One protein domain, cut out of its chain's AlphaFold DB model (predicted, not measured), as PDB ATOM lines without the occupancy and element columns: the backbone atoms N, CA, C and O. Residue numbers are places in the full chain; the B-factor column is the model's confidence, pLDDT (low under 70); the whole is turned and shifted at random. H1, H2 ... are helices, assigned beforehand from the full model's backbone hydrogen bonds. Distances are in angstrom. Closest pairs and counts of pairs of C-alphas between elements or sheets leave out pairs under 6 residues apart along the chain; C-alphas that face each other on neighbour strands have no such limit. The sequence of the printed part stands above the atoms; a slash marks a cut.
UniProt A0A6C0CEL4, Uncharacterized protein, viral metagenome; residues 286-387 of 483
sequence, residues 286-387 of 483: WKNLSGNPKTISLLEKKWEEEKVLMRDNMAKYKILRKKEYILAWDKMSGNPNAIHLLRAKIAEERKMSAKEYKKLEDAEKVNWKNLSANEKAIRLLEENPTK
ATOM      1  N   TRP A 286      -6.672   3.433  -5.442       96.56
ATOM      2  CA  TRP A 286      -5.964   4.657  -5.031       96.56
ATOM      3  C   TRP A 286      -6.482   5.228  -3.714       96.56
ATOM      4  O   TRP A 286      -5.715   5.815  -2.952       96.56
ATOM      5  N   LYS A 287      -7.753   4.983  -3.388       96.19
ATOM      6  CA  LYS A 287      -8.334   5.289  -2.080       96.19
ATOM      7  C   LYS A 287      -7.634   4.534  -0.950       96.19
ATOM      8  O   LYS A 287      -7.226   5.150   0.035       96.19
ATOM      9  N   ASN A 288      -7.454   3.221  -1.104       97.12
ATOM     10  CA  ASN A 288      -6.772   2.391  -0.108       97.12
ATOM     11  C   ASN A 288      -5.263   2.675  -0.078       97.12
ATOM     12  O   ASN A 288      -4.704   2.817   1.009       97.12
ATOM     13  N   LEU A 289      -4.625   2.874  -1.240       97.69
ATOM     14  CA  LEU A 289      -3.224   3.301  -1.317       97.69
ATOM     15  C   LEU A 289      -2.990   4.641  -0.615       97.69
ATOM     16  O   LEU A 289      -1.988   4.782   0.077       97.69
ATOM     17  N   SER A 290      -3.896   5.614  -0.762       98.31
ATOM     18  CA  SER A 290      -3.745   6.950  -0.163       98.31
ATOM     19  C   SER A 290      -3.678   6.891   1.366       98.31
ATOM     20  O   SER A 290      -2.933   7.651   1.985       98.31
ATOM     21  N   GLY A 291      -4.413   5.962   1.982       97.69
ATOM     22  CA  GLY A 291      -4.350   5.699   3.422       97.69
ATOM     23  C   GLY A 291      -3.190   4.792   3.856       97.69
ATOM     24  O   GLY A 291      -2.893   4.720   5.048       97.69
ATOM     25  N   ASN A 292      -2.524   4.107   2.924       97.81
ATOM     26  CA  ASN A 292      -1.469   3.146   3.227       97.81
ATOM     27  C   ASN A 292      -0.136   3.876   3.524       97.81
ATOM     28  O   ASN A 292       0.413   4.573   2.670       97.81
ATOM     29  N   PRO A 293       0.450   3.736   4.727       96.94
ATOM     30  CA  PRO A 293       1.683   4.442   5.074       96.94
ATOM     31  C   PRO A 293       2.932   3.902   4.361       96.94
ATOM     32  O   PRO A 293       3.997   4.513   4.464       96.94
ATOM     33  N   LYS A 294       2.846   2.752   3.683       97.56
ATOM     34  CA  LYS A 294       3.979   2.092   3.014       97.56
ATOM     35  C   LYS A 294       4.065   2.372   1.512       97.56
ATOM     36  O   LYS A 294       4.996   1.899   0.876       97.56
ATOM     37  N   THR A 295       3.150   3.168   0.966       96.38
ATOM     38  CA  THR A 295       3.017   3.428  -0.480       96.38
ATOM     39  C   THR A 295       3.410   4.854  -0.865       96.38
ATOM     40  O   THR A 295       3.092   5.292  -1.964       96.38
ATOM     41  N   ILE A 296       4.096   5.599   0.013       96.38
ATOM     42  CA  ILE A 296       4.346   7.038  -0.181       96.38
ATOM     43  C   ILE A 296       4.989   7.370  -1.537       96.38
ATOM     44  O   ILE A 296       4.561   8.323  -2.176       96.38
ATOM     45  N   SER A 297       5.907   6.534  -2.029       94.38
ATOM     46  CA  SER A 297       6.542   6.709  -3.342       94.38
ATOM     47  C   SER A 297       5.558   6.601  -4.513       94.38
ATOM     48  O   SER A 297       5.654   7.362  -5.473       94.38
ATOM     49  N   LEU A 298       4.576   5.694  -4.436       95.94
ATOM     50  CA  LEU A 298       3.494   5.601  -5.423       95.94
ATOM     51  C   LEU A 298       2.595   6.839  -5.370       95.94
ATOM     52  O   LEU A 298       2.165   7.323  -6.412       95.94
ATOM     53  N   LEU A 299       2.322   7.359  -4.171       97.75
ATOM     54  CA  LEU A 299       1.477   8.542  -3.987       97.75
ATOM     55  C   LEU A 299       2.150   9.812  -4.524       97.75
ATOM     56  O   LEU A 299       1.489  10.611  -5.181       97.75
ATOM     57  N   GLU A 300       3.455   9.975  -4.289       97.50
ATOM     58  CA  GLU A 300       4.267  11.065  -4.844       97.50
ATOM     59  C   GLU A 300       4.248  11.040  -6.376       97.50
ATOM     60  O   GLU A 300       3.862  12.029  -7.003       97.50
ATOM     61  N   LYS A 301       4.576   9.885  -6.976       95.31
ATOM     62  CA  LYS A 301       4.530   9.683  -8.431       95.31
ATOM     63  C   LYS A 301       3.146  10.026  -8.988       95.31
ATOM     64  O   LYS A 301       3.026  10.821  -9.919       95.31
ATOM     65  N   LYS A 302       2.095   9.467  -8.384       96.06
ATOM     66  CA  LYS A 302       0.716   9.656  -8.836       96.06
ATOM     67  C   LYS A 302       0.268  11.111  -8.771       96.06
ATOM     68  O   LYS A 302      -0.460  11.565  -9.651       96.06
ATOM     69  N   TRP A 303       0.684  11.849  -7.744       97.19
ATOM     70  CA  TRP A 303       0.286  13.244  -7.613       97.19
ATOM     71  C   TRP A 303       0.856  14.106  -8.739       97.19
ATOM     72  O   TRP A 303       0.129  14.916  -9.314       97.19
ATOM     73  N   GLU A 304       2.125  13.900  -9.091       96.12
ATOM     74  CA  GLU A 304       2.755  14.609 -10.206       96.12
ATOM     75  C   GLU A 304       2.095  14.252 -11.546       96.12
ATOM     76  O   GLU A 304       1.779  15.141 -12.339       96.12
ATOM     77  N   GLU A 305       1.774  12.976 -11.772       93.19
ATOM     78  CA  GLU A 305       1.017  12.548 -12.953       93.19
ATOM     79  C   GLU A 305      -0.358  13.214 -13.044       93.19
ATOM     80  O   GLU A 305      -0.771  13.655 -14.116       93.19
ATOM     81  N   GLU A 306      -1.081  13.310 -11.928       94.81
ATOM     82  CA  GLU A 306      -2.378  13.979 -11.894       94.81
ATOM     83  C   GLU A 306      -2.267  15.470 -12.212       94.81
ATOM     84  O   GLU A 306      -3.099  15.980 -12.963       94.81
ATOM     85  N   LYS A 307      -1.229  16.163 -11.720       94.81
ATOM     86  CA  LYS A 307      -0.980  17.573 -12.068       94.81
ATOM     87  C   LYS A 307      -0.733  17.744 -13.563       94.81
ATOM     88  O   LYS A 307      -1.323  18.632 -14.183       94.81
ATOM     89  N   VAL A 308       0.090  16.875 -14.152       95.44
ATOM     90  CA  VAL A 308       0.342  16.861 -15.599       95.44
ATOM     91  C   VAL A 308      -0.956  16.596 -16.363       95.44
ATOM     92  O   VAL A 308      -1.274  17.325 -17.299       95.44
ATOM     93  N   LEU A 309      -1.770  15.628 -15.933       91.69
ATOM     94  CA  LEU A 309      -3.058  15.328 -16.564       91.69
ATOM     95  C   LEU A 309      -4.052  16.488 -16.468       91.69
ATOM     96  O   LEU A 309      -4.732  16.771 -17.449       91.69
ATOM     97  N   MET A 310      -4.151  17.178 -15.332       92.88
ATOM     98  CA  MET A 310      -5.031  18.346 -15.200       92.88
ATOM     99  C   MET A 310      -4.631  19.476 -16.159       92.88
ATOM    100  O   MET A 310      -5.510  20.162 -16.682       92.88
ATOM    101  N   ARG A 311      -3.324  19.656 -16.398       94.62
ATOM    102  CA  ARG A 311      -2.782  20.675 -17.306       94.62
ATOM    103  C   ARG A 311      -2.939  20.286 -18.778       94.62
ATOM    104  O   ARG A 311      -3.423  21.089 -19.568       94.62
ATOM    105  N   ASP A 312      -2.565  19.055 -19.125       95.56
ATOM    106  CA  ASP A 312      -2.346  18.642 -20.517       95.56
ATOM    107  C   ASP A 312      -3.507  17.802 -21.078       95.56
ATOM    108  O   ASP A 312      -3.714  17.746 -22.288       95.56
ATOM    109  N   ASN A 313      -4.294  17.136 -20.221       92.56
ATOM    110  CA  ASN A 313      -5.390  16.257 -20.638       92.56
ATOM    111  C   ASN A 313      -6.533  16.185 -19.606       92.56
ATOM    112  O   ASN A 313      -6.839  15.138 -19.017       92.56
ATOM    113  N   MET A 314      -7.215  17.315 -19.420       93.56
ATOM    114  CA  MET A 314      -8.307  17.439 -18.449       93.56
ATOM    115  C   MET A 314      -9.469  16.460 -18.710       93.56
ATOM    116  O   MET A 314     -10.182  16.071 -17.782       93.56
ATOM    117  N   ALA A 315      -9.679  16.033 -19.960       91.12
ATOM    118  CA  ALA A 315     -10.691  15.033 -20.303       91.12
ATOM    119  C   ALA A 315     -10.359  13.663 -19.688       91.12
ATOM    120  O   ALA A 315     -11.219  13.071 -19.031       91.12
ATOM    121  N   LYS A 316      -9.106  13.198 -19.818       88.19
ATOM    122  CA  LYS A 316      -8.640  11.955 -19.183       88.19
ATOM    123  C   LYS A 316      -8.708  12.056 -17.661       88.19
ATOM    124  O   LYS A 316      -9.227  11.139 -17.028       88.19
ATOM    125  N   TYR A 317      -8.289  13.183 -17.078       91.69
ATOM    126  CA  TYR A 317      -8.399  13.400 -15.631       91.69
ATOM    127  C   TYR A 317      -9.848  13.256 -15.133       91.69
ATOM    128  O   TYR A 317     -10.109  12.514 -14.190       91.69
ATOM    129  N   LYS A 318     -10.820  13.885 -15.812       91.12
ATOM    130  CA  LYS A 318     -12.248  13.771 -15.460       91.12
ATOM    131  C   LYS A 318     -12.772  12.333 -15.528       91.12
ATOM    132  O   LYS A 318     -13.634  11.976 -14.726       91.12
ATOM    133  N   ILE A 319     -12.282  11.516 -16.463       88.44
ATOM    134  CA  ILE A 319     -12.643  10.094 -16.560       88.44
ATOM    135  C   ILE A 319     -12.093   9.322 -15.354       88.44
ATOM    136  O   ILE A 319     -12.854   8.611 -14.699       88.44
ATOM    137  N   LEU A 320     -10.810   9.500 -15.023       89.31
ATOM    138  CA  LEU A 320     -10.185   8.841 -13.868       89.31
ATOM    139  C   LEU A 320     -10.849   9.256 -12.553       89.31
ATOM    140  O   LEU A 320     -11.163   8.401 -11.727       89.31
ATOM    141  N   ARG A 321     -11.148  10.550 -12.402       91.88
ATOM    142  CA  ARG A 321     -11.879  11.112 -11.264       91.88
ATOM    143  C   ARG A 321     -13.236  10.437 -11.066       91.88
ATOM    144  O   ARG A 321     -13.521   9.973  -9.972       91.88
ATOM    145  N   LYS A 322     -14.046  10.304 -12.126       89.81
ATOM    146  CA  LYS A 322     -15.352   9.609 -12.067       89.81
ATOM    147  C   LYS A 322     -15.242   8.135 -11.676       89.81
ATOM    148  O   LYS A 322     -16.212   7.567 -11.190       89.81
ATOM    149  N   LYS A 323     -14.088   7.516 -11.920       87.75
ATOM    150  CA  LYS A 323     -13.800   6.129 -11.553       87.75
ATOM    151  C   LYS A 323     -13.150   5.991 -10.177       87.75
ATOM    152  O   LYS A 323     -12.749   4.881  -9.841       87.75
ATOM    153  N   GLU A 324     -12.997   7.071  -9.411       90.94
ATOM    154  CA  GLU A 324     -12.236   7.078  -8.151       90.94
ATOM    155  C   GLU A 324     -10.778   6.589  -8.328       90.94
ATOM    156  O   GLU A 324     -10.165   6.047  -7.413       90.94
ATOM    157  N   TYR A 325     -10.208   6.775  -9.527       91.94
ATOM    158  CA  TYR A 325      -8.832   6.391  -9.874       91.94
ATOM    159  C   TYR A 325      -7.867   7.587  -9.777       91.94
ATOM    160  O   TYR A 325      -6.987   7.796 -10.617       91.94
ATOM    161  N   ILE A 326      -8.093   8.409  -8.757       94.12
ATOM    162  CA  ILE A 326      -7.265   9.553  -8.381       94.12
ATOM    163  C   ILE A 326      -6.909   9.454  -6.897       94.12
ATOM    164  O   ILE A 326      -7.512   8.669  -6.158       94.12
ATOM    165  N   LEU A 327      -5.945  10.251  -6.448       97.38
ATOM    166  CA  LEU A 327      -5.583  10.338  -5.039       97.38
ATOM    167  C   LEU A 327      -6.773  10.765  -4.175       97.38
ATOM    168  O   LEU A 327      -7.444  11.761  -4.445       97.38
ATOM    169  N   ALA A 328      -6.984  10.024  -3.087       98.00
ATOM    170  CA  ALA A 328      -8.014  10.306  -2.098       98.00
ATOM    171  C   ALA A 328      -7.393  11.071  -0.921       98.00
ATOM    172  O   ALA A 328      -6.874  10.483   0.035       98.00
ATOM    173  N   TRP A 329      -7.423  12.400  -0.995       98.31
ATOM    174  CA  TRP A 329      -6.861  13.312   0.004       98.31
ATOM    175  C   TRP A 329      -7.539  13.196   1.370       98.31
ATOM    176  O   TRP A 329      -6.881  13.386   2.401       98.31
ATOM    177  N   ASP A 330      -8.810  12.788   1.413       97.50
ATOM    178  CA  ASP A 330      -9.507  12.491   2.663       97.50
ATOM    179  C   ASP A 330      -8.846  11.323   3.410       97.50
ATOM    180  O   ASP A 330      -8.635  11.407   4.623       97.50
ATOM    181  N   LYS A 331      -8.458  10.259   2.691       98.12
ATOM    182  CA  LYS A 331      -7.710   9.116   3.242       98.12
ATOM    183  C   LYS A 331      -6.264   9.480   3.528       98.12
ATOM    184  O   LYS A 331      -5.759   9.149   4.600       98.12
ATOM    185  N   MET A 332      -5.631  10.225   2.623       98.12
ATOM    186  CA  MET A 332      -4.255  10.690   2.788       98.12
ATOM    187  C   MET A 332      -4.080  11.551   4.041       98.12
ATOM    188  O   MET A 332      -3.037  11.485   4.679       98.12
ATOM    189  N   SER A 333      -5.110  12.292   4.460       98.56
ATOM    190  CA  SER A 333      -5.082  13.109   5.685       98.56
ATOM    191  C   SER A 333      -4.801  12.287   6.953       98.56
ATOM    192  O   SER A 333      -4.152  12.774   7.880       98.56
ATOM    193  N   GLY A 334      -5.224  11.018   6.980       98.00
ATOM    194  CA  GLY A 334      -4.905  10.073   8.055       98.00
ATOM    195  C   GLY A 334      -3.566   9.345   7.883       98.00
ATOM    196  O   GLY A 334      -3.142   8.636   8.793       98.00
ATOM    197  N   ASN A 335      -2.885   9.499   6.742       98.31
ATOM    198  CA  ASN A 335      -1.634   8.810   6.453       98.31
ATOM    199  C   ASN A 335      -0.461   9.506   7.176       98.31
ATOM    200  O   ASN A 335      -0.110  10.645   6.847       98.31
ATOM    201  N   PRO A 336       0.199   8.847   8.146       97.75
ATOM    202  CA  PRO A 336       1.264   9.469   8.928       97.75
ATOM    203  C   PRO A 336       2.510   9.793   8.094       97.75
ATOM    204  O   PRO A 336       3.311  10.634   8.491       97.75
ATOM    205  N   ASN A 337       2.709   9.147   6.944       98.06
ATOM    206  CA  ASN A 337       3.894   9.362   6.116       98.06
ATOM    207  C   ASN A 337       3.660  10.380   4.985       98.06
ATOM    208  O   ASN A 337       4.617  10.787   4.333       98.06
ATOM    209  N   ALA A 338       2.428  10.870   4.813       98.25
ATOM    210  CA  ALA A 338       2.061  11.831   3.771       98.25
ATOM    211  C   ALA A 338       2.083  13.304   4.227       98.25
ATOM    212  O   ALA A 338       1.575  14.174   3.526       98.25
ATOM    213  N   ILE A 339       2.671  13.624   5.390       98.44
ATOM    214  CA  ILE A 339       2.643  14.987   5.964       98.44
ATOM    215  C   ILE A 339       3.179  16.051   4.995       98.44
ATOM    216  O   ILE A 339       2.654  17.164   4.954       98.44
ATOM    217  N   HIS A 340       4.205  15.728   4.205       98.31
ATOM    218  CA  HIS A 340       4.773  16.670   3.242       98.31
ATOM    219  C   HIS A 340       3.830  16.920   2.046       98.31
ATOM    220  O   HIS A 340       3.634  18.077   1.673       98.31
ATOM    221  N   LEU A 341       3.170  15.876   1.523       98.56
ATOM    222  CA  LEU A 341       2.132  15.993   0.491       98.56
ATOM    223  C   LEU A 341       0.947  16.817   0.999       98.56
ATOM    224  O   LEU A 341       0.507  17.749   0.334       98.56
ATOM    225  N   LEU A 342       0.478  16.537   2.218       98.62
ATOM    226  CA  LEU A 342      -0.625  17.265   2.850       98.62
ATOM    227  C   LEU A 342      -0.298  18.746   3.041       98.62
ATOM    228  O   LEU A 342      -1.126  19.602   2.742       98.62
ATOM    229  N   ARG A 343       0.920  19.068   3.487       98.62
ATOM    230  CA  ARG A 343       1.392  20.455   3.603       98.62
ATOM    231  C   ARG A 343       1.336  21.178   2.258       98.62
ATOM    232  O   ARG A 343       0.848  22.306   2.191       98.62
ATOM    233  N   ALA A 344       1.820  20.537   1.198       98.31
ATOM    234  CA  ALA A 344       1.826  21.119  -0.136       98.31
ATOM    235  C   ALA A 344       0.398  21.261  -0.706       98.31
ATOM    236  O   ALA A 344       0.053  22.320  -1.228       98.31
ATOM    237  N   LYS A 345      -0.476  20.273  -0.492       98.06
ATOM    238  CA  LYS A 345      -1.897  20.343  -0.860       98.06
ATOM    239  C   LYS A 345      -2.653  21.449  -0.123       98.06
ATOM    240  O   LYS A 345      -3.407  22.181  -0.755       98.06
ATOM    241  N   ILE A 346      -2.421  21.640   1.178       98.06
ATOM    242  CA  ILE A 346      -2.999  22.765   1.939       98.06
ATOM    243  C   ILE A 346      -2.571  24.101   1.325       98.06
ATOM    244  O   ILE A 346      -3.380  25.022   1.220       98.06
ATOM    245  N   ALA A 347      -1.309  24.224   0.905       97.94
ATOM    246  CA  ALA A 347      -0.825  25.431   0.244       97.94
ATOM    247  C   ALA A 347      -1.498  25.666  -1.123       97.94
ATOM    248  O   ALA A 347      -1.750  26.819  -1.468       97.94
ATOM    249  N   GLU A 348      -1.814  24.610  -1.880       96.19
ATOM    250  CA  GLU A 348      -2.603  24.708  -3.118       96.19
ATOM    251  C   GLU A 348      -4.058  25.109  -2.832       96.19
ATOM    252  O   GLU A 348      -4.557  26.060  -3.429       96.19
ATOM    253  N   GLU A 349      -4.722  24.461  -1.871       96.44
ATOM    254  CA  GLU A 349      -6.109  24.766  -1.493       96.44
ATOM    255  C   GLU A 349      -6.281  26.202  -0.985       96.44
ATOM    256  O   GLU A 349      -7.273  26.853  -1.303       96.44
ATOM    257  N   ARG A 350      -5.300  26.739  -0.245       96.12
ATOM    258  CA  ARG A 350      -5.308  28.133   0.236       96.12
ATOM    259  C   ARG A 350      -5.281  29.169  -0.888       96.12
ATOM    260  O   ARG A 350      -5.708  30.298  -0.665       96.12
ATOM    261  N   LYS A 351      -4.757  28.814  -2.064       97.00
ATOM    262  CA  LYS A 351      -4.704  29.707  -3.234       97.00
ATOM    263  C   LYS A 351      -6.000  29.690  -4.044       97.00
ATOM    264  O   LYS A 351      -6.180  30.552  -4.897       97.00
ATOM    265  N   MET A 352      -6.883  28.721  -3.804       96.62
ATOM    266  CA  MET A 352      -8.144  28.603  -4.528       96.62
ATOM    267  C   MET A 352      -9.140  29.662  -4.065       96.62
ATOM    268  O   MET A 352      -9.240  29.982  -2.880       96.62
ATOM    269  N   SER A 353      -9.957  30.155  -4.993       96.94
ATOM    270  CA  SER A 353     -11.136  30.928  -4.617       96.94
ATOM    271  C   SER A 353     -12.148  30.040  -3.882       96.94
ATOM    272  O   SER A 353     -12.251  28.834  -4.123       96.94
ATOM    273  N   ALA A 354     -12.991  30.644  -3.039       95.62
ATOM    274  CA  ALA A 354     -14.068  29.920  -2.357       95.62
ATOM    275  C   ALA A 354     -15.004  29.185  -3.343       95.62
ATOM    276  O   ALA A 354     -15.506  28.100  -3.045       95.62
ATOM    277  N   LYS A 355     -15.210  29.754  -4.541       96.38
ATOM    278  CA  LYS A 355     -16.024  29.156  -5.607       96.38
ATOM    279  C   LYS A 355     -15.373  27.907  -6.198       96.38
ATOM    280  O   LYS A 355     -16.087  26.960  -6.506       96.38
ATOM    281  N   GLU A 356     -14.057  27.902  -6.382       95.00
ATOM    282  CA  GLU A 356     -13.319  26.730  -6.872       95.00
ATOM    283  C   GLU A 356     -13.262  25.640  -5.812       95.00
ATOM    284  O   GLU A 356     -13.623  24.500  -6.093       95.00
ATOM    285  N   TYR A 357     -12.927  26.006  -4.574       95.25
ATOM    286  CA  TYR A 357     -12.862  25.067  -3.459       95.25
ATOM    287  C   TYR A 357     -14.189  24.328  -3.238       95.25
ATOM    288  O   TYR A 357     -14.215  23.119  -3.004       95.25
ATOM    289  N   LYS A 358     -15.322  25.034  -3.371       95.56
ATOM    290  CA  LYS A 358     -16.664  24.449  -3.228       95.56
ATOM    291  C   LYS A 358     -17.009  23.425  -4.321       95.56
ATOM    292  O   LYS A 358     -17.907  22.619  -4.104       95.56
ATOM    293  N   LYS A 359     -16.326  23.440  -5.472       93.62
ATOM    294  CA  LYS A 359     -16.535  22.458  -6.554       93.62
ATOM    295  C   LYS A 359     -15.812  21.133  -6.315       93.62
ATOM    296  O   LYS A 359     -16.158  20.158  -6.972       93.62
ATOM    297  N   LEU A 360     -14.815  21.110  -5.432       92.31
ATOM    298  CA  LEU A 360     -14.088  19.890  -5.103       92.31
ATOM    299  C   LEU A 360     -15.004  18.908  -4.360       92.31
ATOM    300  O   LEU A 360     -15.792  19.305  -3.492       92.31
ATOM    301  N   GLU A 361     -14.857  17.627  -4.665       93.12
ATOM    302  CA  GLU A 361     -15.401  16.526  -3.874       93.12
ATOM    303  C   GLU A 361     -14.573  16.323  -2.600       93.12
ATOM    304  O   GLU A 361     -13.455  16.823  -2.469       93.12
ATOM    305  N   ASP A 362     -15.119  15.592  -1.631       92.69
ATOM    306  CA  ASP A 362     -14.448  15.393  -0.342       92.69
ATOM    307  C   ASP A 362     -13.132  14.619  -0.479       92.69
ATOM    308  O   ASP A 362     -12.167  14.939   0.211       92.69
ATOM    309  N   ALA A 363     -13.052  13.674  -1.423       94.44
ATOM    310  CA  ALA A 363     -11.821  12.946  -1.738       94.44
ATOM    311  C   ALA A 363     -10.726  13.840  -2.352       94.44
ATOM    312  O   ALA A 363      -9.559  13.465  -2.353       94.44
ATOM    313  N   GLU A 364     -11.064  15.032  -2.848       95.62
ATOM    314  CA  GLU A 364     -10.113  15.969  -3.463       95.62
ATOM    315  C   GLU A 364      -9.586  17.021  -2.472       95.62
ATOM    316  O   GLU A 364      -8.729  17.836  -2.839       95.62
ATOM    317  N   LYS A 365     -10.106  17.011  -1.236       96.56
ATOM    318  CA  LYS A 365      -9.805  17.971  -0.173       96.56
ATOM    319  C   LYS A 365      -9.019  17.330   0.958       96.56
ATOM    320  O   LYS A 365      -9.221  16.166   1.308       96.56
ATOM    321  N   VAL A 366      -8.204  18.133   1.627       98.31
ATOM    322  CA  VAL A 366      -7.666  17.766   2.936       98.31
ATOM    323  C   VAL A 366      -8.806  17.653   3.946       98.31
ATOM    324  O   VAL A 366      -9.550  18.600   4.209       98.31
ATOM    325  N   ASN A 367      -8.929  16.470   4.539       98.50
ATOM    326  CA  ASN A 367      -9.915  16.181   5.563       98.50
ATOM    327  C   ASN A 367      -9.324  16.500   6.940       98.50
ATOM    328  O   ASN A 367      -8.577  15.715   7.525       98.50
ATOM    329  N   TRP A 368      -9.684  17.668   7.469       98.44
ATOM    330  CA  TRP A 368      -9.172  18.173   8.745       98.44
ATOM    331  C   TRP A 368      -9.545  17.317   9.956       98.44
ATOM    332  O   TRP A 368      -8.788  17.269  10.925       98.44
ATOM    333  N   LYS A 369     -10.659  16.582   9.882       98.25
ATOM    334  CA  LYS A 369     -11.054  15.607  10.899       98.25
ATOM    335  C   LYS A 369     -10.042  14.456  10.976       98.25
ATOM    336  O   LYS A 369      -9.474  14.200  12.036       98.25
ATOM    337  N   ASN A 370      -9.738  13.823   9.841       98.38
ATOM    338  CA  ASN A 370      -8.725  12.765   9.757       98.38
ATOM    339  C   ASN A 370      -7.318  13.290  10.069       98.38
ATOM    340  O   ASN A 370      -6.535  12.595  10.714       98.38
ATOM    341  N   LEU A 371      -7.007  14.526   9.663       98.56
ATOM    342  CA  LEU A 371      -5.735  15.168   9.988       98.56
ATOM    343  C   LEU A 371      -5.585  15.413  11.499       98.56
ATOM    344  O   LEU A 371      -4.503  15.215  12.038       98.56
ATOM    345  N   SER A 372      -6.665  15.779  12.197       98.62
ATOM    346  CA  SER A 372      -6.665  15.990  13.656       98.62
ATOM    347  C   SER A 372      -6.436  14.690  14.439       98.62
ATOM    348  O   SER A 372      -5.771  14.686  15.478       98.62
ATOM    349  N   ALA A 373      -6.900  13.559  13.903       98.25
ATOM    350  CA  ALA A 373      -6.593  12.231  14.434       98.25
ATOM    351  C   ALA A 373      -5.153  11.757  14.128       98.25
ATOM    352  O   ALA A 373      -4.667  10.822  14.763       98.25
ATOM    353  N   ASN A 374      -4.457  12.373  13.166       98.44
ATOM    354  CA  ASN A 374      -3.133  11.944  12.724       98.44
ATOM    355  C   ASN A 374      -2.042  12.390  13.713       98.44
ATOM    356  O   ASN A 374      -1.684  13.565  13.816       98.44
ATOM    357  N   GLU A 375      -1.455  11.427  14.421       97.94
ATOM    358  CA  GLU A 375      -0.410  11.648  15.429       97.94
ATOM    359  C   GLU A 375       0.833  12.393  14.911       97.94
ATOM    360  O   GLU A 375       1.512  13.066  15.686       97.94
ATOM    361  N   LYS A 376       1.148  12.298  13.609       98.50
ATOM    362  CA  LYS A 376       2.297  12.994  13.005       98.50
ATOM    363  C   LYS A 376       1.948  14.378  12.445       98.50
ATOM    364  O   LYS A 376       2.852  15.097  12.020       98.50
ATOM    365  N   ALA A 377       0.676  14.782  12.471       98.44
ATOM    366  CA  ALA A 377       0.207  16.048  11.908       98.44
ATOM    367  C   ALA A 377       0.149  17.215  12.911       98.44
ATOM    368  O   ALA A 377      -0.212  18.318  12.514       98.44
ATOM    369  N   ILE A 378       0.542  17.024  14.179       98.44
ATOM    370  CA  ILE A 378       0.403  18.041  15.245       98.44
ATOM    371  C   ILE A 378       0.943  19.419  14.838       98.44
ATOM    372  O   ILE A 378       0.225  20.405  14.950       98.44
ATOM    373  N   ARG A 379       2.157  19.493  14.275       98.19
ATOM    374  CA  ARG A 379       2.732  20.776  13.822       98.19
ATOM    375  C   ARG A 379       1.908  21.433  12.714       98.19
ATOM    376  O   ARG A 379       1.722  22.641  12.710       98.19
ATOM    377  N   LEU A 380       1.392  20.634  11.780       98.19
ATOM    378  CA  LEU A 380       0.565  21.132  10.682       98.19
ATOM    379  C   LEU A 380      -0.786  21.665  11.193       98.19
ATOM    380  O   LEU A 380      -1.312  22.624  10.634       98.19
ATOM    381  N   LEU A 381      -1.321  21.084  12.270       98.38
ATOM    382  CA  LEU A 381      -2.521  21.565  12.961       98.38
ATOM    383  C   LEU A 381      -2.252  22.858  13.745       98.38
ATOM    384  O   LEU A 381      -3.063  23.777  13.677       98.38
ATOM    385  N   GLU A 382      -1.104  22.975  14.423       97.44
ATOM    386  CA  GLU A 382      -0.684  24.214  15.107       97.44
ATOM    387  C   GLU A 382      -0.545  25.398  14.131       97.44
ATOM    388  O   GLU A 382      -0.862  26.533  14.482       97.44
ATOM    389  N   GLU A 383      -0.143  25.141  12.883       97.56
ATOM    390  CA  GLU A 383      -0.110  26.134  11.795       97.56
ATOM    391  C   GLU A 383      -1.510  26.483  11.227       97.56
ATOM    392  O   GLU A 383      -1.641  27.383  10.391       97.56
ATOM    393  N   ASN A 384      -2.559  25.757  11.631       97.50
ATOM    394  CA  ASN A 384      -3.932  25.866  11.126       97.50
ATOM    395  C   ASN A 384      -4.982  25.764  12.257       97.50
ATOM    396  O   ASN A 384      -5.909  24.953  12.164       97.50
ATOM    397  N   PRO A 385      -4.900  26.584  13.321       96.25
ATOM    398  CA  PRO A 385      -5.683  26.374  14.543       96.25
ATOM    399  C   PRO A 385      -7.201  26.443  14.326       96.25
ATOM    400  O   PRO A 385      -7.956  25.736  14.984       96.25
ATOM    401  N   THR A 386      -7.668  27.244  13.363       96.31
ATOM    402  CA  THR A 386      -9.101  27.392  13.042       96.31
ATOM    403  C   THR A 386      -9.695  26.197  12.298       96.31
ATOM    404  O   THR A 386     -10.905  26.145  12.087       96.31
ATOM    405  N   LYS A 387      -8.857  25.253  11.860       97.75
ATOM    406  CA  LYS A 387      -9.270  24.049  11.133       97.75
ATOM    407  C   LYS A 387      -9.253  22.791  11.997       97.75
ATOM    408  O   LYS A 387      -9.664  21.741  11.515       97.75
TER     409      LYS A 387
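AT A GLANCE: This is residues 286 to 387 of the 483 residues of an uncharacterized protein of viral metagenome (UniProt A0A6C0CEL4). The chain is wound in loosely stacked turns: the short helices H1, H4 and H7 make one row, and H2, H5 and H8 make a second row beside it, running roughly the same way. H3 folds back from the far end of H2, and residues 350 to 356, of which 350 and 351 belong to H5 and 354 to 356 belong to H6, stick out from the rest. The printed part has 102 residues with eight named helices, H1 to H8 in order, and no named strand; the class is all helix. The whole is compact, with a radius of gyration of the C-alphas of 13.3 A, and flat, spanning 38 by 33 by 18 A.

IN THESE COORDINATES: Find C-alpha 296 at (4.346, 7.038, -0.181); from there H2, the longest helix, runs through residues 296 to 312 for 24.4 A. Before it look for H1, residues 286 to 291, 8.7 A long, beginning at C-alpha 286 at (-5.964, 4.657, -5.031). After H2 come H3, residues 314 to 322, 12.3 A, and H4, residues 329 to 332, 4.6 A. H5, residues 339 to 351, runs 18.8 A, and H6, residues 354 to 357, 5.1 A. Last are H7, residues 368 to 373, 8.6 A, and H8, residues 378 to 382, 6.3 A, ending at C-alpha 382 at (-0.684, 24.214, 15.107).

HOW THE PARTS SIT: Start at H2, which touches H3 with residues 306 to 310 alone; the closest C-alphas, of Leu 309 and Tyr 317, are 5.8 A apart. These two run opposite ways at a steep tilt of 48 degrees. H2 and H5 are close but not clearly touching, the closest C-alphas, of Glu 300 and Leu 341, being 7.6 A apart; they run the same way at a shallow tilt of 25 degrees. H5 and H8 are close but not clearly touching, at 7.2 A between the closest C-alphas, of Arg 343 and Leu 380. Look next at H1 and H4, which touch, the closest C-alphas, of Ser 290 and Met 332, being 4.8 A apart. H4 and H7 are close but not clearly touching, with the C-alphas of Asp 330 and Asn 370 closest at 7.1 A. H7 and H8 only just touch, and only at the corner, with 3 pairs of C-alphas within 8 A; the closest are those of Ser 372 and Leu 381, at 7.0 A. H6 touches no helix. In H2, H3, H7 and H8 every O i to N i+4 pair is within hydrogen-bond range; in H1 it is 1 of 2 and in H5 8 of 9, while H4 and H6 are too short for such a pair.

THE WHOLE: The two C-alphas farthest apart are those of Ala 315 and Glu 382, at 37.9 A. The printed part has no cut, and no link is long. The mean pLDDT of the printed part is 96.1, and no printed residue is under 70.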